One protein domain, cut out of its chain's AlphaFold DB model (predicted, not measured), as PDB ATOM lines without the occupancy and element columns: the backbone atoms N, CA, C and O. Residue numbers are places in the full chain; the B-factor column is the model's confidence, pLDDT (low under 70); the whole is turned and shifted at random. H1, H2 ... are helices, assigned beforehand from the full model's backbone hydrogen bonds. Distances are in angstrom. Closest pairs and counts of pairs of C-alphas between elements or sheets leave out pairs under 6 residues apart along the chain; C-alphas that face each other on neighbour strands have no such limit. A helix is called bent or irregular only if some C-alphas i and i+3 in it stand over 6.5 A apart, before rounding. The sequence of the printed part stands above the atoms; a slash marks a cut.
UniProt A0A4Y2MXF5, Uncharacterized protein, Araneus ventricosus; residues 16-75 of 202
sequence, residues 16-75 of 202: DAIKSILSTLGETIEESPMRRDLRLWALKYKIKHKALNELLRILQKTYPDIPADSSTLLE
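AT A GLANCE: This is residues 16 to 75 of the 202 residues of an uncharacterized protein of Araneus ventricosus (UniProt A0A4Y2MXF5). Helix H2 stands in the middle of a row of three helices, with H3 beside it on one side, running nearly antiparallel to it, and H1 on its other side at a steep tilt. The very short H4 sits beside the gap between H2 and H3, and the row from H1 to H3 lies along the long direction of the domain. The helices are loosely joined, with few close C-alphas between H2 and its neighbours. The printed part has 60 residues, with four named helices in the order H1, H2, H3, H4 and no named strand, and its class is all helix. The whole is compact, with a radius of gyration of the C-alphas of 11.3 A, and its rounded outline spans 30 by 24 by 15 A.

IN THESE COORDINATES: H2, the longest helix, holds the 12 residues 33 to 44 and measures 16.3 A from first to last C-alpha. It begins at C-alpha 33 at (-2.767, 41.941, 48.192) and ends at C-alpha 44 at (-0.322, 39.701, 32.276), and z falls from 48.192 to 32.276 between these two C-alphas. H3 follows with the 11 residues 49 to 59 and measures 14.9 A; along it z climbs from 29.924 at C-alpha 49 to 42.755 at C-alpha 59. H1 holds the 8 residues 16 to 23 and measures 10.6 A, beginning at C-alpha 16 at (10.027, 38.191, 36.510). H4 holds the four residues 70 to 73, 4.9 A from first to last C-alpha, and ends at C-alpha 73 at (-5.147, 50.288, 39.224). No helix is bent or irregular.

HOW THE PARTS SIT: H2 and H3 are close but not clearly touching, with 1 pair of C-alphas within 8 A; this closest pair is that of Ala 42 and Leu 52, 7.5 A apart. Their lines stand at a shallow tilt of 22 degrees, and they run opposite ways. Their centres are 12.8 A apart. H1 and H2 only just touch, with 3 pairs of C-alphas within 8 A, and H2 touches H1 with residues 40 to 44 alone. The closest C-alphas of the two are those of Ile 18 and Leu 40, 7.3 A apart. H1 and H2 run opposite ways at a steep tilt of 52 degrees. H4 touches H3, with 5 pairs of C-alphas within 8 A, the closest being those of Asn 53 and Ser 70 at 5.5 A. H4 and H2 are close but not clearly touching, with 2 such pairs; their closest C-alphas, those of Arg 39 and Leu 73, are 6.0 A apart. H1 is apart from both H3 and H4. In the backbones of H1, H2 and H3, every pair of O of residue i and N of residue i+4 is within hydrogen-bond range. H4 is too short for such a pair, but its 1 pair of O of residue i and N of residue i+3 is within range.

THE WHOLE: The two C-alphas farthest apart are those of Asp 16 and Lys 61, at 31.7 A, while the first and last printed C-alphas, those of Asp 16 and Glu 75, are 18.2 A apart. The printed part has no cut and runs from residue 16 to residue 75 of a full chain of 202 residues. The link from H2 to H3, with 4 residues, is tight. The links from H1 to H2, with 9 residues, and from H3 to H4, with 10 residues, are short, and no link is long. The mean pLDDT of the printed part is 78.8. Confidence is under 70 at residues 16 to 30 and at residue 75; the mean is 57 in H1 and 92 in H3.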
ATOM      1  N   ASP A  16       8.828  37.418  36.182       54.12
ATOM      2  CA  ASP A  16      10.027  38.191  36.510       54.12
ATOM      3  C   ASP A  16      10.076  39.556  35.809       54.12
ATOM      4  O   ASP A  16      10.480  40.552  36.414       54.12
ATOM      5  N   ALA A  17       9.590  39.643  34.566       61.59
ATOM      6  CA  ALA A  17       9.471  40.914  33.853       61.59
ATOM      7  C   ALA A  17       8.445  41.827  34.538       61.59
ATOM      8  O   ALA A  17       8.660  43.032  34.667       61.59
ATOM      9  N   ILE A  18       7.354  41.246  35.049       57.69
ATOM     10  CA  ILE A  18       6.328  42.003  35.767       57.69
ATOM     11  C   ILE A  18       6.855  42.477  37.131       57.69
ATOM     12  O   ILE A  18       6.644  43.633  37.499       57.69
ATOM     13  N   LYS A  19       7.600  41.637  37.861       53.56
ATOM     14  CA  LYS A  19       8.237  42.024  39.133       53.56
ATOM     15  C   LYS A  19       9.245  43.169  38.961       53.56
ATOM     16  O   LYS A  19       9.245  44.083  39.779       53.56
ATOM     17  N   SER A  20      10.026  43.160  37.878       61.16
ATOM     18  CA  SER A  20      10.984  44.227  37.540       61.16
ATOM     19  C   SER A  20      10.303  45.577  37.250       61.16
ATOM     20  O   SER A  20      10.757  46.640  37.688       61.16
ATOM     21  N   ILE A  21       9.142  45.546  36.581       60.47
ATOM     22  CA  ILE A  21       8.323  46.746  36.352       60.47
ATOM     23  C   ILE A  21       7.823  47.314  37.687       60.47
ATOM     24  O   ILE A  21       7.927  48.517  37.914       60.47
ATOM     25  N   LEU A  22       7.339  46.458  38.592       54.50
ATOM     26  CA  LEU A  22       6.807  46.891  39.888       54.50
ATOM     27  C   LEU A  22       7.879  47.448  40.831       54.50
ATOM     28  O   LEU A  22       7.613  48.421  41.531       54.50
ATOM     29  N   SER A  23       9.099  46.900  40.826       51.59
ATOM     30  CA  SER A  23      10.193  47.418  41.663       51.59
ATOM     31  C   SER A  23      10.658  48.821  41.266       51.59
ATOM     32  O   SER A  23      11.247  49.525  42.079       51.59
ATOM     33  N   THR A  24      10.382  49.245  40.030       53.47
ATOM     34  CA  THR A  24      10.775  50.567  39.514       53.47
ATOM     35  C   THR A  24       9.789  51.676  39.927       53.47
ATOM     36  O   THR A  24      10.092  52.857  39.786       53.47
ATOM     37  N   LEU A  25       8.614  51.324  40.463       58.09
ATOM     38  CA  LEU A  25       7.510  52.247  40.774       58.09
ATOM     39  C   LEU A  25       7.450  52.684  42.252       58.09
ATOM     40  O   LEU A  25       6.411  53.143  42.716       58.09
ATOM     41  N   GLY A  26       8.539  52.531  43.009       44.72
ATOM     42  CA  GLY A  26       8.550  52.762  44.455       44.72
ATOM     43  C   GLY A  26       8.159  54.184  44.883       44.72
ATOM     44  O   GLY A  26       8.931  55.113  44.687       44.72
ATOM     45  N   GLU A  27       6.978  54.313  45.495       37.28
ATOM     46  CA  GLU A  27       6.742  54.780  46.877       37.28
ATOM     47  C   GLU A  27       5.282  54.441  47.256       37.28
ATOM     48  O   GLU A  27       4.331  55.005  46.716       37.28
ATOM     49  N   THR A  28       5.080  53.456  48.140       43.84
ATOM     50  CA  THR A  28       3.758  52.873  48.430       43.84
ATOM     51  C   THR A  28       3.165  53.371  49.745       43.84
ATOM     52  O   THR A  28       3.706  53.120  50.821       43.84
ATOM     53  N   ILE A  29       1.963  53.941  49.649       51.84
ATOM     54  CA  ILE A  29       0.869  53.624  50.579       51.84
ATOM     55  C   ILE A  29       0.719  52.094  50.553       51.84
ATOM     56  O   ILE A  29       0.644  51.549  49.454       51.84
ATOM     57  N   GLU A  30       0.725  51.409  51.704       58.50
ATOM     58  CA  GLU A  30       0.616  49.939  51.776       58.50
ATOM     59  C   GLU A  30      -0.507  49.422  50.864       58.50
ATOM     60  O   GLU A  30      -1.693  49.669  51.089       58.50
ATOM     61  N   GLU A  31      -0.124  48.744  49.783       72.94
ATOM     62  CA  GLU A  31      -1.068  48.253  48.792       72.94
ATOM     63  C   GLU A  31      -1.659  46.912  49.234       72.94
ATOM     64  O   GLU A  31      -0.932  46.005  49.647       72.94
ATOM     65  N   SER A  32      -2.980  46.754  49.109       83.81
ATOM     66  CA  SER A  32      -3.627  45.492  49.459       83.81
ATOM     67  C   SER A  32      -3.202  44.349  48.517       83.81
ATOM     68  O   SER A  32      -3.027  44.561  47.310       83.81
ATOM     69  N   PRO A  33      -3.095  43.102  49.022       84.94
ATOM     70  CA  PRO A  33      -2.767  41.941  48.192       84.94
ATOM     71  C   PRO A  33      -3.723  41.761  47.007       84.94
ATOM     72  O   PRO A  33      -3.287  41.455  45.902       84.94
ATOM     73  N   MET A  34      -5.017  42.033  47.221       86.69
ATOM     74  CA  MET A  34      -6.049  41.963  46.185       86.69
ATOM     75  C   MET A  34      -5.779  42.955  45.051       86.69
ATOM     76  O   MET A  34      -5.806  42.580  43.878       86.69
ATOM     77  N   ARG A  35      -5.496  44.219  45.387       87.44
ATOM     78  CA  ARG A  35      -5.202  45.256  44.393       87.44
ATOM     79  C   ARG A  35      -3.953  44.903  43.584       87.44
ATOM     80  O   ARG A  35      -3.983  44.977  42.353       87.44
ATOM     81  N   ARG A  36      -2.899  44.434  44.259       85.62
ATOM     82  CA  ARG A  36      -1.648  43.990  43.633       85.62
ATOM     83  C   ARG A  36      -1.875  42.834  42.655       85.62
ATOM     84  O   ARG A  36      -1.422  42.908  41.513       85.62
ATOM     85  N   ASP A  37      -2.579  41.788  43.077       88.69
ATOM     86  CA  ASP A  37      -2.819  40.592  42.260       88.69
ATOM     87  C   ASP A  37      -3.716  40.901  41.058       88.69
ATOM     88  O   ASP A  37      -3.452  40.437  39.946       88.69
ATOM     89  N   LEU A  38      -4.728  41.753  41.243       90.75
ATOM     90  CA  LEU A  38      -5.597  42.201  40.159       90.75
ATOM     91  C   LEU A  38      -4.832  43.037  39.125       90.75
ATOM     92  O   LEU A  38      -5.031  42.852  37.921       90.75
ATOM     93  N   ARG A  39      -3.921  43.915  39.569       88.81
ATOM     94  CA  ARG A  39      -3.018  44.661  38.679       88.81
ATOM     95  C   ARG A  39      -2.125  43.710  37.885       88.81
ATOM     96  O   ARG A  39      -2.049  43.822  36.663       88.81
ATOM     97  N   LEU A  40      -1.481  42.757  38.561       87.50
ATOM     98  CA  LEU A  40      -0.616  41.750  37.937       87.50
ATOM     99  C   LEU A  40      -1.363  40.934  36.879       87.50
ATOM    100  O   LEU A  40      -0.875  40.771  35.761       87.50
ATOM    101  N   TRP A  41      -2.565  40.469  37.211       93.62
ATOM    102  CA  TRP A  41      -3.434  39.741  36.293       93.62
ATOM    103  C   TRP A  41      -3.806  40.585  35.068       93.62
ATOM    104  O   TRP A  41      -3.659  40.132  33.931       93.62
ATOM    105  N   ALA A  42      -4.230  41.833  35.284       91.81
ATOM    106  CA  ALA A  42      -4.619  42.730  34.205       91.81
ATOM    107  C   ALA A  42      -3.460  43.015  33.236       91.81
ATOM    108  O   ALA A  42      -3.663  43.002  32.018       91.81
ATOM    109  N   LEU A  43      -2.250  43.226  33.769       86.56
ATOM    110  CA  LEU A  43      -1.029  43.420  32.984       86.56
ATOM    111  C   LEU A  43      -0.650  42.154  32.212       86.56
ATOM    112  O   LEU A  43      -0.384  42.228  31.011       86.56
ATOM    113  N   LYS A  44      -0.674  40.992  32.879       85.75
ATOM    114  CA  LYS A  44      -0.322  39.701  32.276       85.75
ATOM    115  C   LYS A  44      -1.184  39.396  31.052       85.75
ATOM    116  O   LYS A  44      -0.657  39.039  30.002       85.75
ATOM    117  N   TYR A  45      -2.497  39.578  31.172       89.19
ATOM    118  CA  TYR A  45      -3.455  39.254  30.112       89.19
ATOM    119  C   TYR A  45      -3.806  40.439  29.205       89.19
ATOM    120  O   TYR A  45      -4.696  40.316  28.364       89.19
ATOM    121  N   LYS A  46      -3.117  41.583  29.356       87.00
ATOM    122  CA  LYS A  46      -3.326  42.806  28.560       87.00
ATOM    123  C   LYS A  46      -4.812  43.176  28.459       87.00
ATOM    124  O   LYS A  46      -5.339  43.450  27.378       87.00
ATOM    125  N   ILE A  47      -5.506  43.136  29.597       92.12
ATOM    126  CA  ILE A  47      -6.954  43.357  29.650       92.12
ATOM    127  C   ILE A  47      -7.271  44.769  29.154       92.12
ATOM    128  O   ILE A  47      -6.694  45.756  29.607       92.12
ATOM    129  N   LYS A  48      -8.228  44.883  28.228       90.31
ATOM    130  CA  LYS A  48      -8.661  46.185  27.704       90.31
ATOM    131  C   LYS A  48      -9.215  47.055  28.836       90.31
ATOM    132  O   LYS A  48     -10.111  46.617  29.556       90.31
ATOM    133  N   HIS A  49      -8.782  48.316  28.902       87.75
ATOM    134  CA  HIS A  49      -9.198  49.290  29.924       87.75
ATOM    135  C   HIS A  49     -10.714  49.350  30.145       87.75
ATOM    136  O   HIS A  49     -11.165  49.372  31.282       87.75
ATOM    137  N   LYS A  50     -11.522  49.304  29.075       90.75
ATOM    138  CA  LYS A  50     -12.990  49.315  29.195       90.75
ATOM    139  C   LYS A  50     -13.528  48.101  29.964       90.75
ATOM    140  O   LYS A  50     -14.381  48.264  30.824       90.75
ATOM    141  N   ALA A  51     -13.026  46.903  29.661       91.75
ATOM    142  CA  ALA A  51     -13.435  45.680  30.351       91.75
ATOM    143  C   ALA A  51     -12.947  45.675  31.806       91.75
ATOM    144  O   ALA A  51     -13.695  45.307  32.709       91.75
ATOM    145  N   LEU A  52     -11.720  46.150  32.035       93.06
ATOM    146  CA  LEU A  52     -11.161  46.293  33.373       93.06
ATOM    147  C   LEU A  52     -11.953  47.305  34.216       93.06
ATOM    148  O   LEU A  52     -12.280  47.002  35.352       93.06
ATOM    149  N   ASN A  53     -12.346  48.453  33.657       92.12
ATOM    150  CA  ASN A  53     -13.164  49.454  34.352       92.12
ATOM    151  C   ASN A  53     -14.522  48.892  34.795       92.12
ATOM    152  O   ASN A  53     -14.949  49.137  35.921       92.12
ATOM    153  N   GLU A  54     -15.196  48.121  33.939       93.88
ATOM    154  CA  GLU A  54     -16.462  47.476  34.313       93.88
ATOM    155  C   GLU A  54     -16.268  46.460  35.447       93.88
ATOM    156  O   GLU A  54     -17.040  46.455  36.407       93.88
ATOM    157  N   LEU A  55     -15.195  45.664  35.404       93.69
ATOM    158  CA  LEU A  55     -14.850  44.747  36.493       93.69
ATOM    159  C   LEU A  55     -14.548  45.496  37.801       93.69
ATOM    160  O   LEU A  55     -15.061  45.129  38.856       93.69
ATOM    161  N   LEU A  56     -13.759  46.568  37.738       92.69
ATOM    162  CA  LEU A  56     -13.381  47.363  38.907       92.69
ATOM    163  C   LEU A  56     -14.593  48.000  39.588       92.69
ATOM    164  O   LEU A  56     -14.699  47.956  40.810       92.69
ATOM    165  N   ARG A  57     -15.561  48.498  38.813       91.56
ATOM    166  CA  ARG A  57     -16.832  49.026  39.340       91.56
ATOM    167  C   ARG A  57     -17.657  47.976  40.084       91.56
ATOM    168  O   ARG A  57     -18.366  48.314  41.031       91.56
ATOM    169  N   ILE A  58     -17.594  46.712  39.661       92.44
ATOM    170  CA  ILE A  58     -18.260  45.607  40.362       92.44
ATOM    171  C   ILE A  58     -17.523  45.305  41.669       92.44
ATOM    172  O   ILE A  58     -18.156  45.229  42.724       92.44
ATOM    173  N   LEU A  59     -16.197  45.172  41.608       89.56
ATOM    174  CA  LEU A  59     -15.368  44.801  42.755       89.56
ATOM    175  C   LEU A  59     -15.346  45.875  43.845       89.56
ATOM    176  O   LEU A  59     -15.370  45.531  45.023       89.56
ATOM    177  N   GLN A  60     -15.410  47.155  43.473       89.31
ATOM    178  CA  GLN A  60     -15.412  48.280  44.411       89.31
ATOM    179  C   GLN A  60     -16.565  48.222  45.429       89.31
ATOM    180  O   GLN A  60     -16.438  48.714  46.546       89.31
ATOM    181  N   LYS A  61     -17.683  47.569  45.082       87.50
ATOM    182  CA  LYS A  61     -18.813  47.367  46.005       87.50
ATOM    183  C   LYS A  61     -18.451  46.501  47.214       87.50
ATOM    184  O   LYS A  61     -19.104  46.604  48.245       87.50
ATOM    185  N   THR A  62     -17.459  45.628  47.057       86.75
ATOM    186  CA  THR A  62     -17.030  44.656  48.079       86.75
ATOM    187  C   THR A  62     -15.636  44.983  48.623       86.75
ATOM    188  O   THR A  62     -15.344  44.667  49.771       86.75
ATOM    189  N   TYR A  63     -14.803  45.653  47.826       85.25
ATOM    190  CA  TYR A  63     -13.421  46.012  48.140       85.25
ATOM    191  C   TYR A  63     -13.222  47.524  47.927       85.25
ATOM    192  O   TYR A  63     -12.908  47.950  46.812       85.25
ATOM    193  N   PRO A  64     -13.458  48.360  48.958       82.12
ATOM    194  CA  PRO A  64     -13.408  49.822  48.834       82.12
ATOM    195  C   PRO A  64     -12.024  50.381  48.463       82.12
ATOM    196  O   PRO A  64     -11.916  51.505  47.982       82.12
ATOM    197  N   ASP A  65     -10.975  49.600  48.701       83.25
ATOM    198  CA  ASP A  65      -9.570  49.883  48.404       83.25
ATOM    199  C   ASP A  65      -9.208  49.717  46.916       83.25
ATOM    200  O   ASP A  65      -8.159  50.192  46.469       83.25
ATOM    201  N   ILE A  66     -10.080  49.073  46.131       86.75
ATOM    202  CA  ILE A  66      -9.897  48.909  44.690       86.75
ATOM    203  C   ILE A  66     -10.346  50.187  43.959       86.75
ATOM    204  O   ILE A  66     -11.479  50.649  44.134       86.75
ATOM    205  N   PRO A  67      -9.494  50.765  43.094       86.25
ATOM    206  CA  PRO A  67      -9.869  51.937  42.319       86.25
ATOM    207  C   PRO A  67     -10.895  51.582  41.240       86.25
ATOM    208  O   PRO A  67     -10.819  50.527  40.624       86.25
ATOM    209  N   ALA A  68     -11.812  52.504  40.948       84.31
ATOM    210  CA  ALA A  68     -12.809  52.328  39.886       84.31
ATOM    211  C   ALA A  68     -12.229  52.450  38.467       84.31
ATOM    212  O   ALA A  68     -12.878  52.051  37.498       84.31
ATOM    213  N   ASP A  69     -11.040  53.042  38.341       85.25
ATOM    214  CA  ASP A  69     -10.387  53.285  37.062       85.25
ATOM    215  C   ASP A  69      -9.136  52.421  36.897       85.25
ATOM    216  O   ASP A  69      -8.254  52.362  37.756       85.25
ATOM    217  N   SER A  70      -9.057  51.777  35.740       86.06
ATOM    218  CA  SER A  70      -7.949  50.934  35.315       86.06
ATOM    219  C   SER A  70      -6.629  51.684  35.285       86.06
ATOM    220  O   SER A  70      -5.617  51.092  35.625       86.06
ATOM    221  N   SER A  71      -6.598  52.972  34.945       80.50
ATOM    222  CA  SER A  71      -5.349  53.748  34.937       80.50
ATOM    223  C   SER A  71      -4.804  53.943  36.353       80.50
ATOM    224  O   SER A  71      -3.592  53.971  36.550       80.50
ATOM    225  N   THR A  72      -5.698  54.056  37.341       83.75
ATOM    226  CA  THR A  72      -5.335  54.105  38.761       83.75
ATOM    227  C   THR A  72      -4.896  52.736  39.269       83.75
ATOM    228  O   THR A  72      -3.905  52.669  39.984       83.75
ATOM    229  N   LEU A  73      -5.579  51.649  38.879       85.06
ATOM    230  CA  LEU A  73      -5.147  50.288  39.224       85.06
ATOM    231  C   LEU A  73      -3.773  49.973  38.636       85.06
ATOM    232  O   LEU A  73      -2.925  49.417  39.314       85.06
ATOM    233  N   LEU A  74      -3.570  50.294  37.360       84.75
ATOM    234  CA  LEU A  74      -2.356  49.977  36.616       84.75
ATOM    235  C   LEU A  74      -1.212  50.947  36.916       84.75
ATOM    236  O   LEU A  74      -0.159  50.811  36.299       84.75
ATOM    237  N   GLU A  75      -1.435  51.918  37.811       68.75
ATOM    238  CA  GLU A  75      -0.458  52.924  38.235       68.75
ATOM    239  C   GLU A  75       0.340  53.456  37.049       68.75
ATOM    240  O   GLU A  75       1.569  53.497  37.074       68.75
TER     241      GLU A  75